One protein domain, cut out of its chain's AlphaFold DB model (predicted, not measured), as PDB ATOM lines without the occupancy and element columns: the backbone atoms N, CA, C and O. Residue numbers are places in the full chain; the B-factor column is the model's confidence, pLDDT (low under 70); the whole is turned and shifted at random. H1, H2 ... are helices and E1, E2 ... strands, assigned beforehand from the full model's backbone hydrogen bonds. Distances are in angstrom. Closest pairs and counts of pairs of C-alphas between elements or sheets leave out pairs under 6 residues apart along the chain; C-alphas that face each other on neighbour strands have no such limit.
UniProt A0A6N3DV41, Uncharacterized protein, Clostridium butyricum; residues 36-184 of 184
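AT A GLANCE: This is residues 36 to 184 of the 184 residues of an uncharacterized protein of Clostridium butyricum (UniProt A0A6N3DV41). A twisted sheet of six antiparallel strands forms the core, with helices over both of its faces, making three layers. H1 covers the E1 end and H3 the E4 end of one face, while H2 is over the E4 end of the other face, and no helix touches another. The printed part has 149 residues, with three named helices and six named strands that follow each other along the chain as E1 H1 E2 E3 H2 E4 H3 E5 E6, and the class is mixed, helices and strands. The sheet's order is E1 E3 E2 E5 E6 E4. The whole is compact, with a radius of gyration of the C-alphas of 15.3 A and spans of 48 by 34 by 30 A.

HOW THE PARTS SIT: The sheet begins with edge strand E1, residues 39 to 44, then E3, residues 97 to 104, and E2, residues 81 to 87. E5, residues 159 to 165, E6, residues 175 to 182, and edge strand E4, residues 121 to 128, follow. Within hydrogen-bond range are N 42 and O 99 for E1 and E3, 2.9 A, and N 85 and O 100 for hairpin E2 and E3, 2.7 A. So are N 86 and O 160 for E2 and E5, 2.8 A, N 163 and O 178 for hairpin E5 and E6, 2.9 A, and N 124 and O 179 for E6 and E4, 2.8 A. H3, residues 133 to 150, is on the sheet over E6 and E4 at a height of 8.3 A, slantwise to the strands, at 36 degrees to E4 on the local plane; its closest C-alphas to E4 are those of Cys 136 and Lys 127, 5.0 A. On the same face, H1, residues 48 to 62, is over E1 and E3 at 9.8 A, along the strands; the C-alphas of Thr 44 and Gly 50 are the closest of E1 and H1, 4.9 A. On the opposite face, H2, residues 106 to 117, is over E5 and E4 at 8.8 A, and only just not over E6, on which 2 of its C-alphas fall. E1, H1, E2 and E4, H3, E5 are split strand-helix-strand units, each with one strand between its two same-way strands, and both crossovers are right-handed. In H1, H2 and H3 every O i to N i+4 pair is within hydrogen-bond range.

IN THESE COORDINATES: E1 begins at C-alpha 39 (24.689, -40.106, -7.622). H3 is 25.9 A long, H1 20.9 A, E6 23.4 A and E4 23.3 A. E6 ends at C-alpha 182 (15.427, -43.124, -25.539).

THE WHOLE: The C-alphas of Glu 73 and Ser 150 are the farthest apart, 48.8 A. The printed part has no cut, and its one long link is H1 to E2, residues 63 to 80. Mean pLDDT of the printed part is 93.7, and no printed residue is under 70.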
ATOM      1  N   ILE A  36      23.905 -36.142   1.750       82.88
ATOM      2  CA  ILE A  36      23.304 -37.157   0.899       82.88
ATOM      3  C   ILE A  36      24.163 -37.246  -0.354       82.88
ATOM      4  O   ILE A  36      24.441 -36.229  -0.996       82.88
ATOM      5  N   LEU A  37      24.607 -38.457  -0.685       89.25
ATOM      6  CA  LEU A  37      25.222 -38.732  -1.973       89.25
ATOM      7  C   LEU A  37      24.101 -38.946  -2.996       89.25
ATOM      8  O   LEU A  37      23.360 -39.918  -2.902       89.25
ATOM      9  N   ASN A  38      23.968 -38.031  -3.956       87.38
ATOM     10  CA  ASN A  38      22.868 -38.081  -4.926       87.38
ATOM     11  C   ASN A  38      23.094 -39.137  -6.016       87.38
ATOM     12  O   ASN A  38      22.164 -39.850  -6.393       87.38
ATOM     13  N   GLU A  39      24.327 -39.226  -6.518       94.94
ATOM     14  CA  GLU A  39      24.689 -40.106  -7.622       94.94
ATOM     15  C   GLU A  39      26.178 -40.472  -7.604       94.94
ATOM     16  O   GLU A  39      27.005 -39.780  -7.004       94.94
ATOM     17  N   VAL A  40      26.510 -41.573  -8.272       96.56
ATOM     18  CA  VAL A  40      27.879 -42.035  -8.521       96.56
ATOM     19  C   VAL A  40      27.990 -42.491  -9.968       96.56
ATOM     20  O   VAL A  40      27.117 -43.207 -10.451       96.56
ATOM     21  N   THR A  41      29.073 -42.118 -10.646       97.81
ATOM     22  CA  THR A  41      29.275 -42.428 -12.066       97.81
ATOM     23  C   THR A  41      30.581 -43.177 -12.285       97.81
ATOM     24  O   THR A  41      31.620 -42.803 -11.737       97.81
ATOM     25  N   ILE A  42      30.538 -44.206 -13.129       98.12
ATOM     26  CA  ILE A  42      31.715 -44.890 -13.671       98.12
ATOM     27  C   ILE A  42      31.675 -44.876 -15.201       98.12
ATOM     28  O   ILE A  42      30.607 -44.969 -15.802       98.12
ATOM     29  N   ARG A  43      32.850 -44.810 -15.835       98.00
ATOM     30  CA  ARG A  43      33.003 -45.046 -17.277       98.00
ATOM     31  C   ARG A  43      33.218 -46.536 -17.509       98.00
ATOM     32  O   ARG A  43      34.176 -47.094 -16.972       98.00
ATOM     33  N   THR A  44      32.366 -47.168 -18.305       97.50
ATOM     34  CA  THR A  44      32.391 -48.618 -18.528       97.50
ATOM     35  C   THR A  44      31.978 -48.979 -19.958       97.50
ATOM     36  O   THR A  44      31.799 -48.100 -20.797       97.50
ATOM     37  N   ASP A  45      31.903 -50.270 -20.254       96.12
ATOM     38  CA  ASP A  45      31.445 -50.845 -21.515       96.12
ATOM     39  C   ASP A  45      30.823 -52.232 -21.269       96.12
ATOM     40  O   ASP A  45      30.747 -52.716 -20.136       96.12
ATOM     41  N   ASN A  46      30.380 -52.887 -22.342       92.56
ATOM     42  CA  ASN A  46      29.775 -54.221 -22.292       92.56
ATOM     43  C   ASN A  46      30.806 -55.372 -22.326       92.56
ATOM     44  O   ASN A  46      30.438 -56.524 -22.561       92.56
ATOM     45  N   SER A  47      32.100 -55.095 -22.111       94.81
ATOM     46  CA  SER A  47      33.109 -56.149 -21.953       94.81
ATOM     47  C   SER A  47      32.969 -56.857 -20.603       94.81
ATOM     48  O   SER A  47      32.376 -56.330 -19.665       94.81
ATOM     49  N   GLU A  48      33.583 -58.033 -20.451       94.81
ATOM     50  CA  GLU A  48      33.613 -58.760 -19.169       94.81
ATOM     51  C   GLU A  48      34.151 -57.889 -18.020       94.81
ATOM     52  O   GLU A  48      33.586 -57.869 -16.927       94.81
ATOM     53  N   LYS A  49      35.200 -57.101 -18.289       96.56
ATOM     54  CA  LYS A  49      35.785 -56.179 -17.309       96.56
ATOM     55  C   LYS A  49      34.843 -55.019 -16.983       96.56
ATOM     56  O   LYS A  49      34.763 -54.612 -15.826       96.56
ATOM     57  N   GLY A  50      34.155 -54.485 -17.991       95.44
ATOM     58  CA  GLY A  50      33.163 -53.431 -17.807       95.44
ATOM     59  C   GLY A  50      31.995 -53.905 -16.942       95.44
ATOM     60  O   GLY A  50      31.677 -53.281 -15.931       95.44
ATOM     61  N   ILE A  51      31.446 -55.081 -17.251       92.44
ATOM     62  CA  ILE A  51      30.382 -55.726 -16.469       92.44
ATOM     63  C   ILE A  51      30.846 -56.020 -15.035       92.44
ATOM     64  O   ILE A  51      30.101 -55.784 -14.085       92.44
ATOM     65  N   GLN A  52      32.086 -56.481 -14.845       95.81
ATOM     66  CA  GLN A  52      32.645 -56.671 -13.507       95.81
ATOM     67  C   GLN A  52      32.664 -55.357 -12.705       95.81
ATOM     68  O   GLN A  52      32.249 -55.356 -11.549       95.81
ATOM     69  N   ALA A  53      33.077 -54.240 -13.312       96.88
ATOM     70  CA  ALA A  53      33.086 -52.937 -12.645       96.88
ATOM     71  C   ALA A  53      31.674 -52.468 -12.244       96.88
ATOM     72  O   ALA A  53      31.494 -51.897 -11.168       96.88
ATOM     73  N   ILE A  54      30.664 -52.750 -13.074       95.25
ATOM     74  CA  ILE A  54      29.251 -52.483 -12.760       95.25
ATOM     75  C   ILE A  54      28.802 -53.300 -11.539       95.25
ATOM     76  O   ILE A  54      28.174 -52.761 -10.627       95.25
ATOM     77  N   ASN A  55      29.157 -54.587 -11.488       93.75
ATOM     78  CA  ASN A  55      28.814 -55.462 -10.366       93.75
ATOM     79  C   ASN A  55      29.489 -55.021  -9.060       93.75
ATOM     80  O   ASN A  55      28.846 -55.010  -8.012       93.75
ATOM     81  N   GLU A  56      30.764 -54.631  -9.116       96.31
ATOM     82  CA  GLU A  56      31.501 -54.109  -7.958       96.31
ATOM     83  C   GLU A  56      30.876 -52.806  -7.434       96.31
ATOM     84  O   GLU A  56      30.707 -52.649  -6.223       96.31
ATOM     85  N   LEU A  57      30.451 -51.908  -8.333       95.44
ATOM     86  CA  LEU A  57      29.737 -50.686  -7.960       95.44
ATOM     87  C   LEU A  57      28.433 -50.999  -7.215       95.44
ATOM     88  O   LEU A  57      28.195 -50.474  -6.125       95.44
ATOM     89  N   TRP A  58      27.600 -51.880  -7.771       92.25
ATOM     90  CA  TRP A  58      26.348 -52.287  -7.134       92.25
ATOM     91  C   TRP A  58      26.570 -53.013  -5.807       92.25
ATOM     92  O   TRP A  58      25.816 -52.793  -4.858       92.25
ATOM     93  N   GLN A  59      27.621 -53.828  -5.700       91.88
ATOM     94  CA  GLN A  59      27.997 -54.466  -4.445       91.88
ATOM     95  C   GLN A  59      28.334 -53.419  -3.378       91.88
ATOM     96  O   GLN A  59      27.773 -53.479  -2.283       91.88
ATOM     97  N   ASP A  60      29.180 -52.438  -3.697       92.88
ATOM     98  CA  ASP A  60      29.563 -51.357  -2.784       92.88
ATOM     99  C   ASP A  60      28.354 -50.516  -2.327       92.88
ATOM    100  O   ASP A  60      28.264 -50.143  -1.154       92.88
ATOM    101  N   ILE A  61      27.391 -50.267  -3.220       89.44
ATOM    102  CA  ILE A  61      26.117 -49.606  -2.887       89.44
ATOM    103  C   ILE A  61      25.277 -50.489  -1.954       89.44
ATOM    104  O   ILE A  61      24.794 -50.021  -0.924       89.44
ATOM    105  N   SER A  62      25.139 -51.781  -2.269       83.75
ATOM    106  CA  SER A  62      24.288 -52.717  -1.520       83.75
ATOM    107  C   SER A  62      24.741 -52.937  -0.071       83.75
ATOM    108  O   SER A  62      23.909 -53.158   0.808       83.75
ATOM    109  N   ILE A  63      26.050 -52.844   0.192       85.69
ATOM    110  CA  ILE A  63      26.630 -52.984   1.536       85.69
ATOM    111  C   ILE A  63      26.771 -51.640   2.268       85.69
ATOM    112  O   ILE A  63      27.330 -51.603   3.363       85.69
ATOM    113  N   GLY A  64      26.306 -50.539   1.666       82.94
ATOM    114  CA  GLY A  64      26.328 -49.198   2.255       82.94
ATOM    115  C   GLY A  64      27.686 -48.492   2.221       82.94
ATOM    116  O   GLY A  64      27.815 -47.406   2.780       82.94
ATOM    117  N   LYS A  65      28.703 -49.054   1.550       88.19
ATOM    118  CA  LYS A  65      30.004 -48.384   1.360       88.19
ATOM    119  C   LYS A  65      29.853 -47.118   0.512       88.19
ATOM    120  O   LYS A  65      30.580 -46.149   0.725       88.19
ATOM    121  N   ILE A  66      28.900 -47.128  -0.420       90.00
ATOM    122  CA  ILE A  66      28.452 -45.956  -1.176       90.00
ATOM    123  C   ILE A  66      27.019 -45.619  -0.713       90.00
ATOM    124  O   ILE A  66      26.077 -46.315  -1.100       90.00
ATOM    125  N   PRO A  67      26.824 -44.581   0.124       88.44
ATOM    126  CA  PRO A  67      25.541 -44.299   0.768       88.44
ATOM    127  C   PRO A  67      24.601 -43.509  -0.160       88.44
ATOM    128  O   PRO A  67      24.310 -42.346   0.083       88.44
ATOM    129  N   ILE A  68      24.135 -44.128  -1.249       87.75
ATOM    130  CA  ILE A  68      23.112 -43.528  -2.139       87.75
ATOM    131  C   ILE A  68      21.709 -43.645  -1.537       87.75
ATOM    132  O   ILE A  68      20.881 -42.750  -1.674       87.75
ATOM    133  N   LEU A  69      21.440 -44.758  -0.852       83.38
ATOM    134  CA  LEU A  69      20.151 -45.029  -0.203       83.38
ATOM    135  C   LEU A  69      20.112 -44.608   1.269       83.38
ATOM    136  O   LEU A  69      19.084 -44.741   1.932       83.38
ATOM    137  N   PHE A  70      21.238 -44.118   1.775       83.12
ATOM    138  CA  PHE A  70      21.443 -43.761   3.169       83.12
ATOM    139  C   PHE A  70      21.990 -42.337   3.247       83.12
ATOM    140  O   PHE A  70      22.519 -41.822   2.266       83.12
ATOM    141  N   ASP A  71      21.844 -41.671   4.382       81.88
ATOM    142  CA  ASP A  71      22.641 -40.475   4.653       81.88
ATOM    143  C   ASP A  71      24.034 -40.849   5.195       81.88
ATOM    144  O   ASP A  71      24.378 -42.024   5.363       81.88
ATOM    145  N   SER A  72      24.869 -39.845   5.470       80.44
ATOM    146  CA  SER A  72      26.200 -40.064   6.047       80.44
ATOM    147  C   SER A  72      26.190 -40.687   7.452       80.44
ATOM    148  O   SER A  72      27.226 -41.181   7.898       80.44
ATOM    149  N   GLU A  73      25.044 -40.695   8.137       83.31
ATOM    150  CA  GLU A  73      24.838 -41.344   9.437       83.31
ATOM    151  C   GLU A  73      24.308 -42.785   9.291       83.31
ATOM    152  O   GLU A  73      24.093 -43.462  10.292       83.31
ATOM    153  N   HIS A  74      24.203 -43.293   8.056       78.38
ATOM    154  CA  HIS A  74      23.685 -44.620   7.705       78.38
ATOM    155  C   HIS A  74      22.186 -44.797   7.993       78.38
ATOM    156  O   HIS A  74      21.706 -45.927   8.124       78.38
ATOM    157  N   GLU A  75      21.427 -43.702   8.032       82.00
ATOM    158  CA  GLU A  75      19.971 -43.752   8.123       82.00
ATOM    159  C   GLU A  75      19.361 -43.947   6.733       82.00
ATOM    160  O   GLU A  75      19.687 -43.234   5.781       82.00
ATOM    161  N   PHE A  76      18.477 -44.940   6.601       80.75
ATOM    162  CA  PHE A  76      17.828 -45.256   5.329       80.75
ATOM    163  C   PHE A  76      16.864 -44.141   4.926       80.75
ATOM    164  O   PHE A  76      15.947 -43.779   5.669       80.75
ATOM    165  N   GLN A  77      17.027 -43.631   3.710       81.44
ATOM    166  CA  GLN A  77      16.167 -42.582   3.192       81.44
ATOM    167  C   GLN A  77      14.880 -43.176   2.611       81.44
ATOM    168  O   GLN A  77      14.889 -44.085   1.785       81.44
ATOM    169  N   THR A  78      13.739 -42.640   3.041       82.06
ATOM    170  CA  THR A  78      12.425 -43.103   2.576       82.06
ATOM    171  C   THR A  78      11.961 -42.334   1.340       82.06
ATOM    172  O   THR A  78      12.288 -41.164   1.153       82.06
ATOM    173  N   GLY A  79      11.166 -42.989   0.489       85.12
ATOM    174  CA  GLY A  79      10.576 -42.355  -0.696       85.12
ATOM    175  C   GLY A  79      11.533 -42.169  -1.877       85.12
ATOM    176  O   GLY A  79      11.195 -41.436  -2.806       85.12
ATOM    177  N   ILE A  80      12.694 -42.827  -1.847       88.19
ATOM    178  CA  ILE A  80      13.646 -42.870  -2.958       88.19
ATOM    179  C   ILE A  80      13.776 -44.289  -3.520       88.19
ATOM    180  O   ILE A  80      13.497 -45.277  -2.840       88.19
ATOM    181  N   SER A  81      14.202 -44.393  -4.771       89.38
ATOM    182  CA  SER A  81      14.489 -45.648  -5.461       89.38
ATOM    183  C   SER A  81      15.816 -45.527  -6.208       89.38
ATOM    184  O   SER A  81      16.018 -44.519  -6.887       89.38
ATOM    185  N   PRO A  82      16.728 -46.507  -6.092       91.94
ATOM    186  CA  PRO A  82      17.946 -46.507  -6.887       91.94
ATOM    187  C   PRO A  82      17.609 -46.859  -8.339       91.94
ATOM    188  O   PRO A  82      16.853 -47.799  -8.595       91.94
ATOM    189  N   ILE A  83      18.187 -46.124  -9.282       96.19
ATOM    190  CA  ILE A  83      18.140 -46.436 -10.712       96.19
ATOM    191  C   ILE A  83      19.542 -46.336 -11.309       96.19
ATOM    192  O   ILE A  83      20.385 -45.594 -10.799       96.19
ATOM    193  N   SER A  84      19.769 -47.049 -12.407       97.81
ATOM    194  CA  SER A  84      20.904 -46.796 -13.294       97.81
ATOM    195  C   SER A  84      20.487 -45.819 -14.386       97.81
ATOM    196  O   SER A  84      19.420 -45.967 -14.976       97.81
ATOM    197  N   LYS A  85      21.366 -44.880 -14.714       98.56
ATOM    198  CA  LYS A  85      21.332 -44.065 -15.921       98.56
ATOM    199  C   LYS A  85      22.536 -44.418 -16.782       98.56
ATOM    200  O   LYS A  85      23.671 -44.370 -16.312       98.56
ATOM    201  N   TYR A  86      22.282 -44.727 -18.039       98.31
ATOM    202  CA  TYR A  86      23.287 -44.978 -19.056       98.31
ATOM    203  C   TYR A  86      23.330 -43.760 -19.970       98.31
ATOM    204  O   TYR A  86      22.292 -43.311 -20.447       98.31
ATOM    205  N   SER A  87      24.505 -43.173 -20.170       98.25
ATOM    206  CA  SER A  87      24.629 -41.898 -20.885       98.25
ATOM    207  C   SER A  87      26.006 -41.735 -21.519       98.25
ATOM    208  O   SER A  87      26.894 -42.563 -21.310       98.25
ATOM    209  N   ASN A  88      26.199 -40.653 -22.279       97.56
ATOM    210  CA  ASN A  88      27.501 -40.292 -22.853       97.56
ATOM    211  C   ASN A  88      28.123 -41.442 -23.676       97.56
ATOM    212  O   ASN A  88      29.302 -41.782 -23.528       97.56
ATOM    213  N   TYR A  89      27.296 -42.087 -24.500       97.12
ATOM    214  CA  TYR A  89      27.686 -43.230 -25.318       97.12
ATOM    215  C   TYR A  89      28.748 -42.842 -26.361       97.12
ATOM    216  O   TYR A  89      28.603 -41.873 -27.104       97.12
ATOM    217  N   GLU A  90      29.815 -43.635 -26.457       95.38
ATOM    218  CA  GLU A  90      30.780 -43.608 -27.560       95.38
ATOM    219  C   GLU A  90      30.202 -44.355 -28.770       95.38
ATOM    220  O   GLU A  90      30.614 -45.464 -29.099       95.38
ATOM    221  N   GLY A  91      29.235 -43.734 -29.444       89.88
ATOM    222  CA  GLY A  91      28.573 -44.322 -30.605       89.88
ATOM    223  C   GLY A  91      27.367 -45.165 -30.208       89.88
ATOM    224  O   GLY A  91      26.331 -44.607 -29.862       89.88
ATOM    225  N   ASP A  92      27.496 -46.487 -30.313       87.31
ATOM    226  CA  ASP A  92      26.399 -47.447 -30.165       87.31
ATOM    227  C   ASP A  92      26.585 -48.384 -28.951       87.31
ATOM    228  O   ASP A  92      27.329 -48.084 -28.015       87.31
ATOM    229  N   GLU A  93      25.895 -49.530 -28.932       83.88
ATOM    230  CA  GLU A  93      25.973 -50.517 -27.849       83.88
ATOM    231  C   GLU A  93      27.352 -51.169 -27.671       83.88
ATOM    232  O   GLU A  93      27.598 -51.800 -26.640       83.88
ATOM    233  N   SER A  94      28.247 -51.057 -28.656       88.44
ATOM    234  CA  SER A  94      29.617 -51.572 -28.572       88.44
ATOM    235  C   SER A  94      30.593 -50.572 -27.946       88.44
ATOM    236  O   SER A  94      31.709 -50.944 -27.568       88.44
ATOM    237  N   GLY A  95      30.170 -49.312 -27.823       92.88
ATOM    238  CA  GLY A  95      30.949 -48.224 -27.263       92.88
ATOM    239  C   GLY A  95      31.009 -48.222 -25.740       92.88
ATOM    240  O   GLY A  95      30.263 -48.910 -25.039       92.88
ATOM    241  N   LYS A  96      31.899 -47.379 -25.217       97.19
ATOM    242  CA  LYS A  96      31.894 -47.025 -23.797       97.19
ATOM    243  C   LYS A  96      30.733 -46.099 -23.476       97.19
ATOM    244  O   LYS A  96      30.298 -45.318 -24.314       97.19
ATOM    245  N   TYR A  97      30.295 -46.124 -22.233       98.00
ATOM    246  CA  TYR A  97      29.254 -45.249 -21.720       98.00
ATOM    247  C   TYR A  97      29.512 -44.928 -20.252       98.00
ATOM    248  O   TYR A  97      30.297 -45.590 -19.565       98.00
ATOM    249  N   ASP A  98      28.847 -43.887 -19.774       98.56
ATOM    250  CA  ASP A  98      28.788 -43.561 -18.360       98.56
ATOM    251  C   ASP A  98      27.610 -44.316 -17.746       98.56
ATOM    252  O   ASP A  98      26.464 -44.116 -18.151       98.56
ATOM    253  N   LEU A  99      27.899 -45.174 -16.766       98.31
ATOM    254  CA  LEU A  99      26.893 -45.741 -15.878       98.31
ATOM    255  C   LEU A  99      26.843 -44.889 -14.613       98.31
ATOM    256  O   LEU A  99      27.808 -44.846 -13.849       98.31
ATOM    257  N   THR A 100      25.708 -44.243 -14.387       98.31
ATOM    258  CA  THR A 100      25.431 -43.475 -13.176       98.31
ATOM    259  C   THR A 100      24.387 -44.196 -12.341       98.31
ATOM    260  O   THR A 100      23.298 -44.451 -12.837       98.31
ATOM    261  N   VAL A 101      24.676 -44.506 -11.079       97.06
ATOM    262  CA  VAL A 101      23.645 -44.955 -10.133       97.06
ATOM    263  C   VAL A 101      23.187 -43.754  -9.322       97.06
ATOM    264  O   VAL A 101      24.015 -43.048  -8.747       97.06
ATOM    265  N   MET A 102      21.877 -43.520  -9.279       95.19
ATOM    266  CA  MET A 102      21.280 -42.359  -8.619       95.19
ATOM    267  C   MET A 102      20.011 -42.734  -7.855       95.19
ATOM    268  O   MET A 102      19.312 -43.683  -8.211       95.19
ATOM    269  N   ALA A 103      19.707 -41.979  -6.802       92.25
ATOM    270  CA  ALA A 103      18.461 -42.115  -6.059       92.25
ATOM    271  C   ALA A 103      17.407 -41.131  -6.581       92.25
ATOM    272  O   ALA A 103      17.590 -39.915  -6.521       92.25
ATOM    273  N   VAL A 104      16.273 -41.651  -7.049       93.38
ATOM    274  CA  VAL A 104      15.167 -40.847  -7.583       93.38
ATOM    275  C   VAL A 104      13.909 -40.974  -6.740       93.38
ATOM    276  O   VAL A 104      13.707 -41.961  -6.039       93.38
ATOM    277  N   LYS A 105      13.038 -39.969  -6.820       93.31
ATOM    278  CA  LYS A 105      11.709 -39.991  -6.195       93.31
ATOM    279  C   LYS A 105      10.638 -40.425  -7.195       93.31
ATOM    280  O   LYS A 105      10.895 -40.544  -8.390       93.31
ATOM    281  N   SER A 106       9.407 -40.602  -6.712       92.62
ATOM    282  CA  SER A 106       8.255 -41.014  -7.531       92.62
ATOM    283  C   SER A 106       7.982 -40.115  -8.748       92.62
ATOM    284  O   SER A 106       7.428 -40.567  -9.744       92.62
ATOM    285  N   GLU A 107       8.375 -38.845  -8.670       96.50
ATOM    286  CA  GLU A 107       8.245 -37.841  -9.723       96.50
ATOM    287  C   GLU A 107       9.039 -38.213 -10.976       96.50
ATOM    288  O   GLU A 107       8.562 -37.952 -12.075       96.50
ATOM    289  N   PHE A 108      10.189 -38.878 -10.823       97.06
ATOM    290  CA  PHE A 108      10.969 -39.379 -11.954       97.06
ATOM    291  C   PHE A 108      10.149 -40.366 -12.788       97.06
ATOM    292  O   PHE A 108      10.040 -40.217 -13.997       97.06
ATOM    293  N   PHE A 109       9.498 -41.333 -12.139       96.25
ATOM    294  CA  PHE A 109       8.703 -42.333 -12.853       96.25
ATOM    295  C   PHE A 109       7.479 -41.722 -13.534       96.25
ATOM    296  O   PHE A 109       7.131 -42.143 -14.626       96.25
ATOM    297  N   LYS A 110       6.853 -40.702 -12.931       97.44
ATOM    298  CA  LYS A 110       5.765 -39.961 -13.589       97.44
ATOM    299  C   LYS A 110       6.256 -39.270 -14.860       97.44
ATOM    300  O   LYS A 110       5.618 -39.404 -15.892       97.44
ATOM    301  N   HIS A 111       7.407 -38.604 -14.780       98.06
ATOM    302  CA  HIS A 111       8.029 -37.976 -15.939       98.06
ATOM    303  C   HIS A 111       8.359 -38.996 -17.036       98.06
ATOM    304  O   HIS A 111       8.045 -38.749 -18.192       98.06
ATOM    305  N   MET A 112       8.891 -40.173 -16.687       98.31
ATOM    306  CA  MET A 112       9.148 -41.216 -17.685       98.31
ATOM    307  C   MET A 112       7.872 -41.707 -18.381       98.31
ATOM    308  O   MET A 112       7.911 -41.994 -19.572       98.31
ATOM    309  N   GLU A 113       6.741 -41.796 -17.677       98.25
ATOM    310  CA  GLU A 113       5.454 -42.128 -18.307       98.25
ATOM    311  C   GLU A 113       4.989 -41.032 -19.281       98.25
ATOM    312  O   GLU A 113       4.463 -41.352 -20.348       98.25
ATOM    313  N   ASP A 114       5.225 -39.754 -18.971       98.31
ATOM    314  CA  ASP A 114       4.953 -38.647 -19.897       98.31
ATOM    315  C   ASP A 114       5.837 -38.749 -21.156       98.31
ATOM    316  O   ASP A 114       5.325 -38.722 -22.275       98.31
ATOM    317  N   GLU A 115       7.137 -38.999 -20.991       98.44
ATOM    318  CA  GLU A 115       8.094 -39.185 -22.092       98.44
ATOM    319  C   GLU A 115       7.761 -40.390 -22.997       98.44
ATOM    320  O   GLU A 115       7.964 -40.354 -24.215       98.44
ATOM    321  N   ILE A 116       7.203 -41.464 -22.425       98.25
ATOM    322  CA  ILE A 116       6.691 -42.612 -23.189       98.25
ATOM    323  C   ILE A 116       5.463 -42.210 -24.013       98.25
ATOM    324  O   ILE A 116       5.348 -42.584 -25.183       98.25
ATOM    325  N   ASN A 117       4.542 -41.434 -23.432       98.00
ATOM    326  CA  ASN A 117       3.353 -40.949 -24.139       98.00
ATOM    327  C   ASN A 117       3.720 -40.007 -25.296       98.00
ATOM    328  O   ASN A 117       3.065 -40.030 -26.342       98.00
ATOM    329  N   GLU A 118       4.788 -39.227 -25.129       97.81
ATOM    330  CA  GLU A 118       5.363 -38.361 -26.162       97.81
ATOM    331  C   GLU A 118       6.204 -39.119 -27.200       97.81
ATOM    332  O   GLU A 118       6.555 -38.553 -28.233       97.81
ATOM    333  N   ARG A 119       6.430 -40.425 -26.993       97.31
ATOM    334  CA  ARG A 119       7.244 -41.312 -27.843       97.31
ATOM    335  C   ARG A 119       8.729 -40.954 -27.889       97.31
ATOM    336  O   ARG A 119       9.422 -41.410 -28.791       97.31
ATOM    337  N   ASN A 120       9.222 -40.206 -26.906       98.12
ATOM    338  CA  ASN A 120      10.655 -39.965 -26.733       98.12
ATOM    339  C   ASN A 120      11.349 -41.204 -26.143       98.12
ATOM    340  O   ASN A 120      12.540 -41.423 -26.360       98.12
ATOM    341  N   TYR A 121      10.591 -42.038 -25.418       98.69
ATOM    342  CA  TYR A 121      11.075 -43.259 -24.783       98.69
ATOM    343  C   TYR A 121      10.192 -44.474 -25.086       98.69
ATOM    344  O   TYR A 121       8.973 -44.377 -25.219       98.69
ATOM    345  N   VAL A 122      10.813 -45.654 -25.117       98.44
ATOM    346  CA  VAL A 122      10.133 -46.955 -25.114       98.44
ATOM    347  C   VAL A 122      10.410 -47.661 -23.792       98.44
ATOM    348  O   VAL A 122      11.560 -47.769 -23.360       98.44
ATOM    349  N   LYS A 123       9.349 -48.164 -23.155       98.50
ATOM    350  CA  LYS A 123       9.439 -48.930 -21.910       98.50
ATOM    351  C   LYS A 123       9.501 -50.427 -22.176       98.50
ATOM    352  O   LYS A 123       8.636 -50.979 -22.858       98.50
ATOM    353  N   TYR A 124      10.466 -51.083 -21.553       98.50
ATOM    354  CA  TYR A 124      10.548 -52.533 -21.450       98.50
ATOM    355  C   TYR A 124      10.318 -52.940 -20.001       98.50
ATOM    356  O   TYR A 124      10.840 -52.312 -19.085       98.50
ATOM    357  N   GLU A 125       9.539 -53.995 -19.802       97.38
ATOM    358  CA  GLU A 125       9.274 -54.582 -18.495       97.38
ATOM    359  C   GLU A 125       9.471 -56.088 -18.605       97.38
ATOM    360  O   GLU A 125       8.823 -56.747 -19.419       97.38
ATOM    361  N   GLU A 126      10.372 -56.621 -17.786       97.69
ATOM    362  CA  GLU A 126      10.619 -58.052 -17.669       97.69
ATOM    363  C   GLU A 126      10.644 -58.453 -16.199       97.69
ATOM    364  O   GLU A 126      11.032 -57.683 -15.319       97.69
ATOM    365  N   LYS A 127      10.252 -59.697 -15.930       96.38
ATOM    366  CA  LYS A 127      10.169 -60.228 -14.569       96.38
ATOM    367  C   LYS A 127      10.804 -61.601 -14.437       96.38
ATOM    368  O   LYS A 127      10.945 -62.353 -15.409       96.38
ATOM    369  N   ASP A 128      11.150 -61.941 -13.205       94.62
ATOM    370  CA  ASP A 128      11.558 -63.286 -12.827       94.62
ATOM    371  C   ASP A 128      10.789 -63.766 -11.593       94.62
ATOM    372  O   ASP A 128      10.893 -63.201 -10.503       94.62
ATOM    373  N   GLU A 129      10.018 -64.840 -11.775       93.25
ATOM    374  CA  GLU A 129       9.153 -65.412 -10.738       93.25
ATOM    375  C   GLU A 129       9.946 -66.064  -9.595       93.25
ATOM    376  O   GLU A 129       9.438 -66.181  -8.482       93.25
ATOM    377  N   ASN A 130      11.209 -66.443  -9.830       93.00
ATOM    378  CA  ASN A 130      12.092 -66.946  -8.772       93.00
ATOM    379  C   ASN A 130      12.713 -65.798  -7.947       93.00
ATOM    380  O   ASN A 130      13.233 -66.013  -6.840       93.00
ATOM    381  N   GLY A 131      12.599 -64.565  -8.444       89.00
ATOM    382  CA  GLY A 131      13.128 -63.354  -7.835       89.00
ATOM    383  C   GLY A 131      14.589 -63.073  -8.170       89.00
ATOM    384  O   GLY A 131      15.232 -62.360  -7.403       89.00
ATOM    385  N   ASP A 132      15.129 -63.640  -9.251       90.44
ATOM    386  CA  ASP A 132      16.492 -63.358  -9.696       90.44
ATOM    387  C   ASP A 132      16.535 -62.085 -10.550       90.44
ATOM    388  O   ASP A 132      16.123 -62.063 -11.713       90.44
ATOM    389  N   ILE A 133      17.075 -61.020  -9.957       91.19
ATOM    390  CA  ILE A 133      17.245 -59.723 -10.618       91.19
ATOM    391  C   ILE A 133      18.131 -59.812 -11.867       91.19
ATOM    392  O   ILE A 133      17.898 -59.117 -12.850       91.19
ATOM    393  N   SER A 134      19.124 -60.704 -11.875       90.31
ATOM    394  CA  SER A 134      20.059 -60.837 -12.996       90.31
ATOM    395  C   SER A 134      19.343 -61.397 -14.222       90.31
ATOM    396  O   SER A 134      19.661 -61.045 -15.358       90.31
ATOM    397  N   VAL A 135      18.351 -62.263 -13.995       92.94
ATOM    398  CA  VAL A 135      17.547 -62.870 -15.057       92.94
ATOM    399  C   VAL A 135      16.627 -61.840 -15.703       92.94
ATOM    400  O   VAL A 135      16.565 -61.793 -16.932       92.94
ATOM    401  N   CYS A 136      15.916 -61.016 -14.925       93.00
ATOM    402  CA  CYS A 136      15.025 -60.010 -15.510       93.00
ATOM    403  C   CYS A 136      15.799 -58.895 -16.229       93.00
ATOM    404  O   CYS A 136      15.428 -58.558 -17.351       93.00
ATOM    405  N   VAL A 137      16.917 -58.413 -15.666       93.81
ATOM    406  CA  VAL A 137      17.808 -57.434 -16.323       93.81
ATOM    407  C   VAL A 137      18.315 -57.965 -17.659       93.81
ATOM    408  O   VAL A 137      18.202 -57.297 -18.687       93.81
ATOM    409  N   LYS A 138      18.819 -59.206 -17.673       94.25
ATOM    410  CA  LYS A 138      19.308 -59.840 -18.900       94.25
ATOM    411  C   LYS A 138      18.214 -59.939 -19.966       94.25
ATOM    412  O   LYS A 138      18.457 -59.558 -21.106       94.25
ATOM    413  N   LYS A 139      17.016 -60.412 -19.603       96.75
ATOM    414  CA  LYS A 139      15.876 -60.505 -20.533       96.75
ATOM    415  C   LYS A 139      15.502 -59.140 -21.113       96.75
ATOM    416  O   LYS A 139      15.265 -59.041 -22.315       96.75
ATOM    417  N   ALA A 140      15.466 -58.103 -20.273       97.38
ATOM    418  CA  ALA A 140      15.088 -56.761 -20.694       97.38
ATOM    419  C   ALA A 140      16.082 -56.212 -21.726       97.38
ATOM    420  O   ALA A 140      15.675 -55.819 -22.820       97.38
ATOM    421  N   TRP A 141      17.386 -56.277 -21.436       96.88
ATOM    422  CA  TRP A 141      18.427 -55.823 -22.363       96.88
ATOM    423  C   TRP A 141      18.501 -56.653 -23.647       96.88
ATOM    424  O   TRP A 141      18.626 -56.084 -24.730       96.88
ATOM    425  N   GLU A 142      18.353 -57.981 -23.566       96.56
ATOM    426  CA  GLU A 142      18.288 -58.840 -24.757       96.56
ATOM    427  C   GLU A 142      17.141 -58.428 -25.687       96.56
ATOM    428  O   GLU A 142      17.301 -58.416 -26.910       96.56
ATOM    429  N   ARG A 143      15.990 -58.049 -25.123       98.06
ATOM    430  CA  ARG A 143      14.846 -57.571 -25.901       98.06
ATOM    431  C   ARG A 143      15.130 -56.224 -26.567       98.06
ATOM    432  O   ARG A 143      14.873 -56.097 -27.760       98.06
ATOM    433  N   VAL A 144      15.739 -55.274 -25.855       97.81
ATOM    434  CA  VAL A 144      16.180 -53.988 -26.429       97.81
ATOM    435  C   VAL A 144      17.125 -54.207 -27.613       97.81
ATOM    436  O   VAL A 144      16.930 -53.629 -28.682       97.81
ATOM    437  N   TRP A 145      18.127 -55.078 -27.463       95.62
ATOM    438  CA  TRP A 145      19.086 -55.363 -28.535       95.62
ATOM    439  C   TRP A 145      18.437 -56.041 -29.742       95.62
ATOM    440  O   TRP A 145      18.766 -55.711 -30.882       95.62
ATOM    441  N   ASN A 146      17.499 -56.963 -29.522       97.19
ATOM    442  CA  ASN A 146      16.762 -57.614 -30.605       97.19
ATOM    443  C   ASN A 146      15.859 -56.629 -31.359       97.19
ATOM    444  O   ASN A 146      15.809 -56.657 -32.594       97.19
ATOM    445  N   ASP A 147      15.186 -55.731 -30.644       97.81
ATOM    446  CA  ASP A 147      14.330 -54.709 -31.242       97.81
ATOM    447  C   ASP A 147      15.158 -53.695 -32.040       97.81
ATOM    448  O   ASP A 147      14.795 -53.360 -33.166       97.81
ATOM    449  N   GLN A 148      16.323 -53.285 -31.529       95.50
ATOM    450  CA  GLN A 148      17.246 -52.419 -32.266       95.50
ATOM    451  C   GLN A 148      17.770 -53.122 -33.527       95.50
ATOM    452  O   GLN A 148      17.711 -52.575 -34.627       95.50
ATOM    453  N   LYS A 149      18.239 -54.368 -33.398       95.62
ATOM    454  CA  LYS A 149      18.786 -55.149 -34.518       95.62
ATOM    455  C   LYS A 149      17.751 -55.432 -35.609       95.62
ATOM    456  O   LYS A 149      18.112 -55.537 -36.780       95.62
ATOM    457  N   SER A 150      16.482 -55.586 -35.236       97.12
ATOM    458  CA  SER A 150      15.382 -55.777 -36.189       97.12
ATOM    459  C   SER A 150      14.872 -54.472 -36.806       97.12
ATOM    460  O   SER A 150      14.094 -54.532 -37.756       97.12
ATOM    461  N   GLY A 151      15.307 -53.311 -36.302       96.62
ATOM    462  CA  GLY A 151      14.798 -52.003 -36.712       96.62
ATOM    463  C   GLY A 151      13.421 -51.669 -36.131       96.62
ATOM    464  O   GLY A 151      12.757 -50.767 -36.631       96.62
ATOM    465  N   SER A 152      12.980 -52.394 -35.098       97.25
ATOM    466  CA  SER A 152      11.731 -52.116 -34.376       97.25
ATOM    467  C   SER A 152      11.818 -50.829 -33.549       97.25
ATOM    468  O   SER A 152      10.799 -50.185 -33.317       97.25
ATOM    469  N   ILE A 153      13.031 -50.449 -33.131       97.62
ATOM    470  CA  ILE A 153      13.340 -49.160 -32.501       97.62
ATOM    471  C   ILE A 153      14.579 -48.535 -33.160       97.62
ATOM    472  O   ILE A 153      15.494 -49.254 -33.566       97.62
ATOM    473  N   ASP A 154      14.636 -47.202 -33.215       97.00
ATOM    474  CA  ASP A 154      15.857 -46.439 -33.508       97.00
ATOM    475  C   ASP A 154      16.300 -45.735 -32.222       97.00
ATOM    476  O   ASP A 154      15.677 -44.765 -31.788       97.00
ATOM    477  N   ARG A 155      17.341 -46.265 -31.567       97.38
ATOM    478  CA  ARG A 155      17.829 -45.721 -30.295       97.38
ATOM    479  C   ARG A 155      18.506 -44.367 -30.500       97.38
ATOM    480  O   ARG A 155      19.275 -44.149 -31.441       97.38
ATOM    481  N   SER A 156      18.229 -43.454 -29.574       96.81
ATOM    482  CA  SER A 156      18.810 -42.112 -29.551       96.81
ATOM    483  C   SER A 156      20.264 -42.109 -29.072       96.81
ATOM    484  O   SER A 156      21.025 -41.239 -29.488       96.81
ATOM    485  N   PHE A 157      20.638 -43.071 -28.216       96.38
ATOM    486  CA  PHE A 157      21.926 -43.121 -27.510       96.38
ATOM    487  C   PHE A 157      22.247 -41.821 -26.745       96.38
ATOM    488  O   PHE A 157      23.398 -41.396 -26.660       96.38
ATOM    489  N   THR A 158      21.215 -41.180 -26.185       95.75
ATOM    490  CA  THR A 158      21.356 -39.988 -25.336       95.75
ATOM    491  C   THR A 158      21.418 -40.384 -23.862       95.75
ATOM    492  O   THR A 158      22.500 -40.391 -23.272       95.75
ATOM    493  N   GLU A 159      20.279 -40.775 -23.294       97.81
ATOM    494  CA  GLU A 159      20.148 -41.296 -21.938       97.81
ATOM    495  C   GLU A 159      19.129 -42.439 -21.904       97.81
ATOM    496  O   GLU A 159      17.999 -42.272 -22.367       97.81
ATOM    497  N   ASP A 160      19.518 -43.565 -21.308       98.50
ATOM    498  CA  ASP A 160      18.627 -44.679 -20.983       98.50
ATOM    499  C   ASP A 160      18.599 -44.892 -19.465       98.50
ATOM    500  O   ASP A 160      19.578 -44.614 -18.766       98.50
ATOM    501  N   PHE A 161      17.499 -45.432 -18.944       98.62
ATOM    502  CA  PHE A 161      17.330 -45.662 -17.510       98.62
ATOM    503  C   PHE A 161      16.926 -47.101 -17.206       98.62
ATOM    504  O   PHE A 161      16.091 -47.676 -17.899       98.62
ATOM    505  N   GLU A 162      17.467 -47.660 -16.126       98.38
ATOM    506  CA  GLU A 162      17.094 -48.970 -15.592       98.38
ATOM    507  C   GLU A 162      16.638 -48.841 -14.140       98.38
ATOM    508  O   GLU A 162      17.337 -48.279 -13.295       98.38
ATOM    509  N   SER A 163      15.478 -49.416 -13.836       96.50
ATOM    510  CA  SER A 163      15.011 -49.622 -12.470       96.50
ATOM    511  C   SER A 163      14.775 -51.106 -12.236       96.50
ATOM    512  O   SER A 163      13.874 -51.705 -12.823       96.50
ATOM    513  N   THR A 164      15.584 -51.690 -11.359       93.75
ATOM    514  CA  THR A 164      15.507 -53.108 -11.013       93.75
ATOM    515  C   THR A 164      15.048 -53.243  -9.569       93.75
ATOM    516  O   THR A 164      15.658 -52.696  -8.651       93.75
ATOM    517  N   VAL A 165      13.941 -53.955  -9.367       91.12
ATOM    518  CA  VAL A 165      13.262 -54.069  -8.075       91.12
ATOM    519  C   VAL A 165      13.296 -55.531  -7.616       91.12
ATOM    520  O   VAL A 165      12.637 -56.379  -8.227       91.12
ATOM    521  N   PRO A 166      14.055 -55.856  -6.552       89.38
ATOM    522  CA  PRO A 166      14.067 -57.193  -5.966       89.38
ATOM    523  C   PRO A 166      12.694 -57.594  -5.426       89.38
ATOM    524  O   PRO A 166      11.925 -56.743  -4.971       89.38
ATOM    525  N   LYS A 167      12.411 -58.900  -5.398       91.31
ATOM    526  CA  LYS A 167      11.114 -59.440  -4.958       91.31
ATOM    527  C   LYS A 167      10.700 -59.029  -3.544       91.31
ATOM    528  O   LYS A 167       9.517 -59.000  -3.230       91.31
ATOM    529  N   GLU A 168      11.661 -58.725  -2.677       88.56
ATOM    530  CA  GLU A 168      11.421 -58.292  -1.300       88.56
ATOM    531  C   GLU A 168      10.742 -56.915  -1.233       88.56
ATOM    532  O   GLU A 168      10.144 -56.575  -0.212       88.56
ATOM    533  N   TYR A 169      10.820 -56.138  -2.318       85.00
ATOM    534  CA  TYR A 169      10.295 -54.778  -2.421       85.00
ATOM    535  C   TYR A 169       9.098 -54.656  -3.374       85.00
ATOM    536  O   TYR A 169       8.563 -53.560  -3.552       85.00
ATOM    537  N   THR A 170       8.644 -55.760  -3.970       87.31
ATOM    538  CA  THR A 170       7.517 -55.786  -4.910       87.31
ATOM    539  C   THR A 170       6.261 -56.324  -4.229       87.31
ATOM    540  O   THR A 170       6.314 -57.107  -3.281       87.31
ATOM    541  N   LYS A 171       5.083 -55.874  -4.679       89.25
ATOM    542  CA  LYS A 171       3.799 -56.282  -4.072       89.25
ATOM    543  C   LYS A 171       3.399 -57.711  -4.434       89.25
ATOM    544  O   LYS A 171       2.629 -58.330  -3.708       89.25
ATOM    545  N   ASP A 172       3.875 -58.192  -5.573       92.38
ATOM    546  CA  ASP A 172       3.583 -59.502  -6.143       92.38
ATOM    547  C   ASP A 172       4.654 -60.553  -5.814       92.38
ATOM    548  O   ASP A 172       4.461 -61.729  -6.116       92.38
ATOM    549  N   GLY A 173       5.746 -60.162  -5.150       91.69
ATOM    550  CA  GLY A 173       6.773 -61.084  -4.671       91.69
ATOM    551  C   GLY A 173       7.660 -61.662  -5.774       91.69
ATOM    552  O   GLY A 173       8.276 -62.709  -5.562       91.69
ATOM    553  N   VAL A 174       7.745 -60.996  -6.930       94.19
ATOM    554  CA  VAL A 174       8.651 -61.355  -8.037       94.19
ATOM    555  C   VAL A 174       9.637 -60.221  -8.307       94.19
ATOM    556  O   VAL A 174       9.365 -59.072  -7.965       94.19
ATOM    557  N   ALA A 175      10.794 -60.529  -8.891       93.62
ATOM    558  CA  ALA A 175      11.742 -59.491  -9.291       93.62
ATOM    559  C   ALA A 175      11.296 -58.859 -10.612       93.62
ATOM    560  O   ALA A 175      10.889 -59.577 -11.526       93.62
ATOM    561  N   HIS A 176      11.422 -57.538 -10.721       96.12
ATOM    562  CA  HIS A 176      11.081 -56.771 -11.923       96.12
ATOM    563  C   HIS A 176      12.278 -55.956 -12.402       96.12
ATOM    564  O   HIS A 176      13.043 -55.443 -11.586       96.12
ATOM    565  N   CYS A 177      12.421 -55.822 -13.715       97.00
ATOM    566  CA  CYS A 177      13.328 -54.882 -14.355       97.00
ATOM    567  C   CYS A 177      12.535 -54.021 -15.338       97.00
ATOM    568  O   CYS A 177      11.808 -54.543 -16.187       97.00
ATOM    569  N   TYR A 178      12.698 -52.709 -15.212       98.00
ATOM    570  CA  TYR A 178      12.126 -51.705 -16.093       98.00
ATOM    571  C   TYR A 178      13.259 -50.986 -16.817       98.00
ATOM    572  O   TYR A 178      14.106 -50.385 -16.154       98.00
ATOM    573  N   LEU A 179      13.254 -51.007 -18.150       98.56
ATOM    574  CA  LEU A 179      14.133 -50.167 -18.963       98.56
ATOM    575  C   LEU A 179      13.324 -49.073 -19.639       98.56
ATOM    576  O   LEU A 179      12.257 -49.335 -20.195       98.56
ATOM    577  N   TYR A 180      13.867 -47.866 -19.630       98.69
ATOM    578  CA  TYR A 180      13.362 -46.726 -20.372       98.69
ATOM    579  C   TYR A 180      14.427 -46.348 -21.390       98.69
ATOM    580  O   TYR A 180      15.493 -45.859 -21.020       98.69
ATOM    581  N   ILE A 181      14.142 -46.620 -22.659       98.62
ATOM    582  CA  ILE A 181      15.100 -46.494 -23.754       98.62
ATOM    583  C   ILE A 181      14.743 -45.287 -24.610       98.62
ATOM    584  O   ILE A 181      13.649 -45.256 -25.174       98.62
ATOM    585  N   GLY A 182      15.649 -44.317 -24.724       98.31
ATOM    586  CA  GLY A 182      15.427 -43.124 -25.539       98.31
ATOM    587  C   GLY A 182      15.468 -43.461 -27.031       98.31
ATOM    588  O   GLY A 182      16.421 -44.097 -27.497       98.31
ATOM    589  N   VAL A 183      14.484 -43.001 -27.801       98.00
ATOM    590  CA  VAL A 183      14.326 -43.286 -29.242       98.00
ATOM    591  C   VAL A 183      14.256 -42.007 -30.088       98.00
ATOM    592  O   VAL A 183      14.165 -40.910 -29.541       98.00
ATOM    593  N   LYS A 184      14.384 -42.145 -31.414       94.06
ATOM    594  CA  LYS A 184      14.299 -41.048 -32.398       94.06
ATOM    595  C   LYS A 184      12.960 -40.994 -33.129       94.06
ATOM    596  O   LYS A 184      12.346 -42.068 -33.330       94.06
TER     597      LYS A 184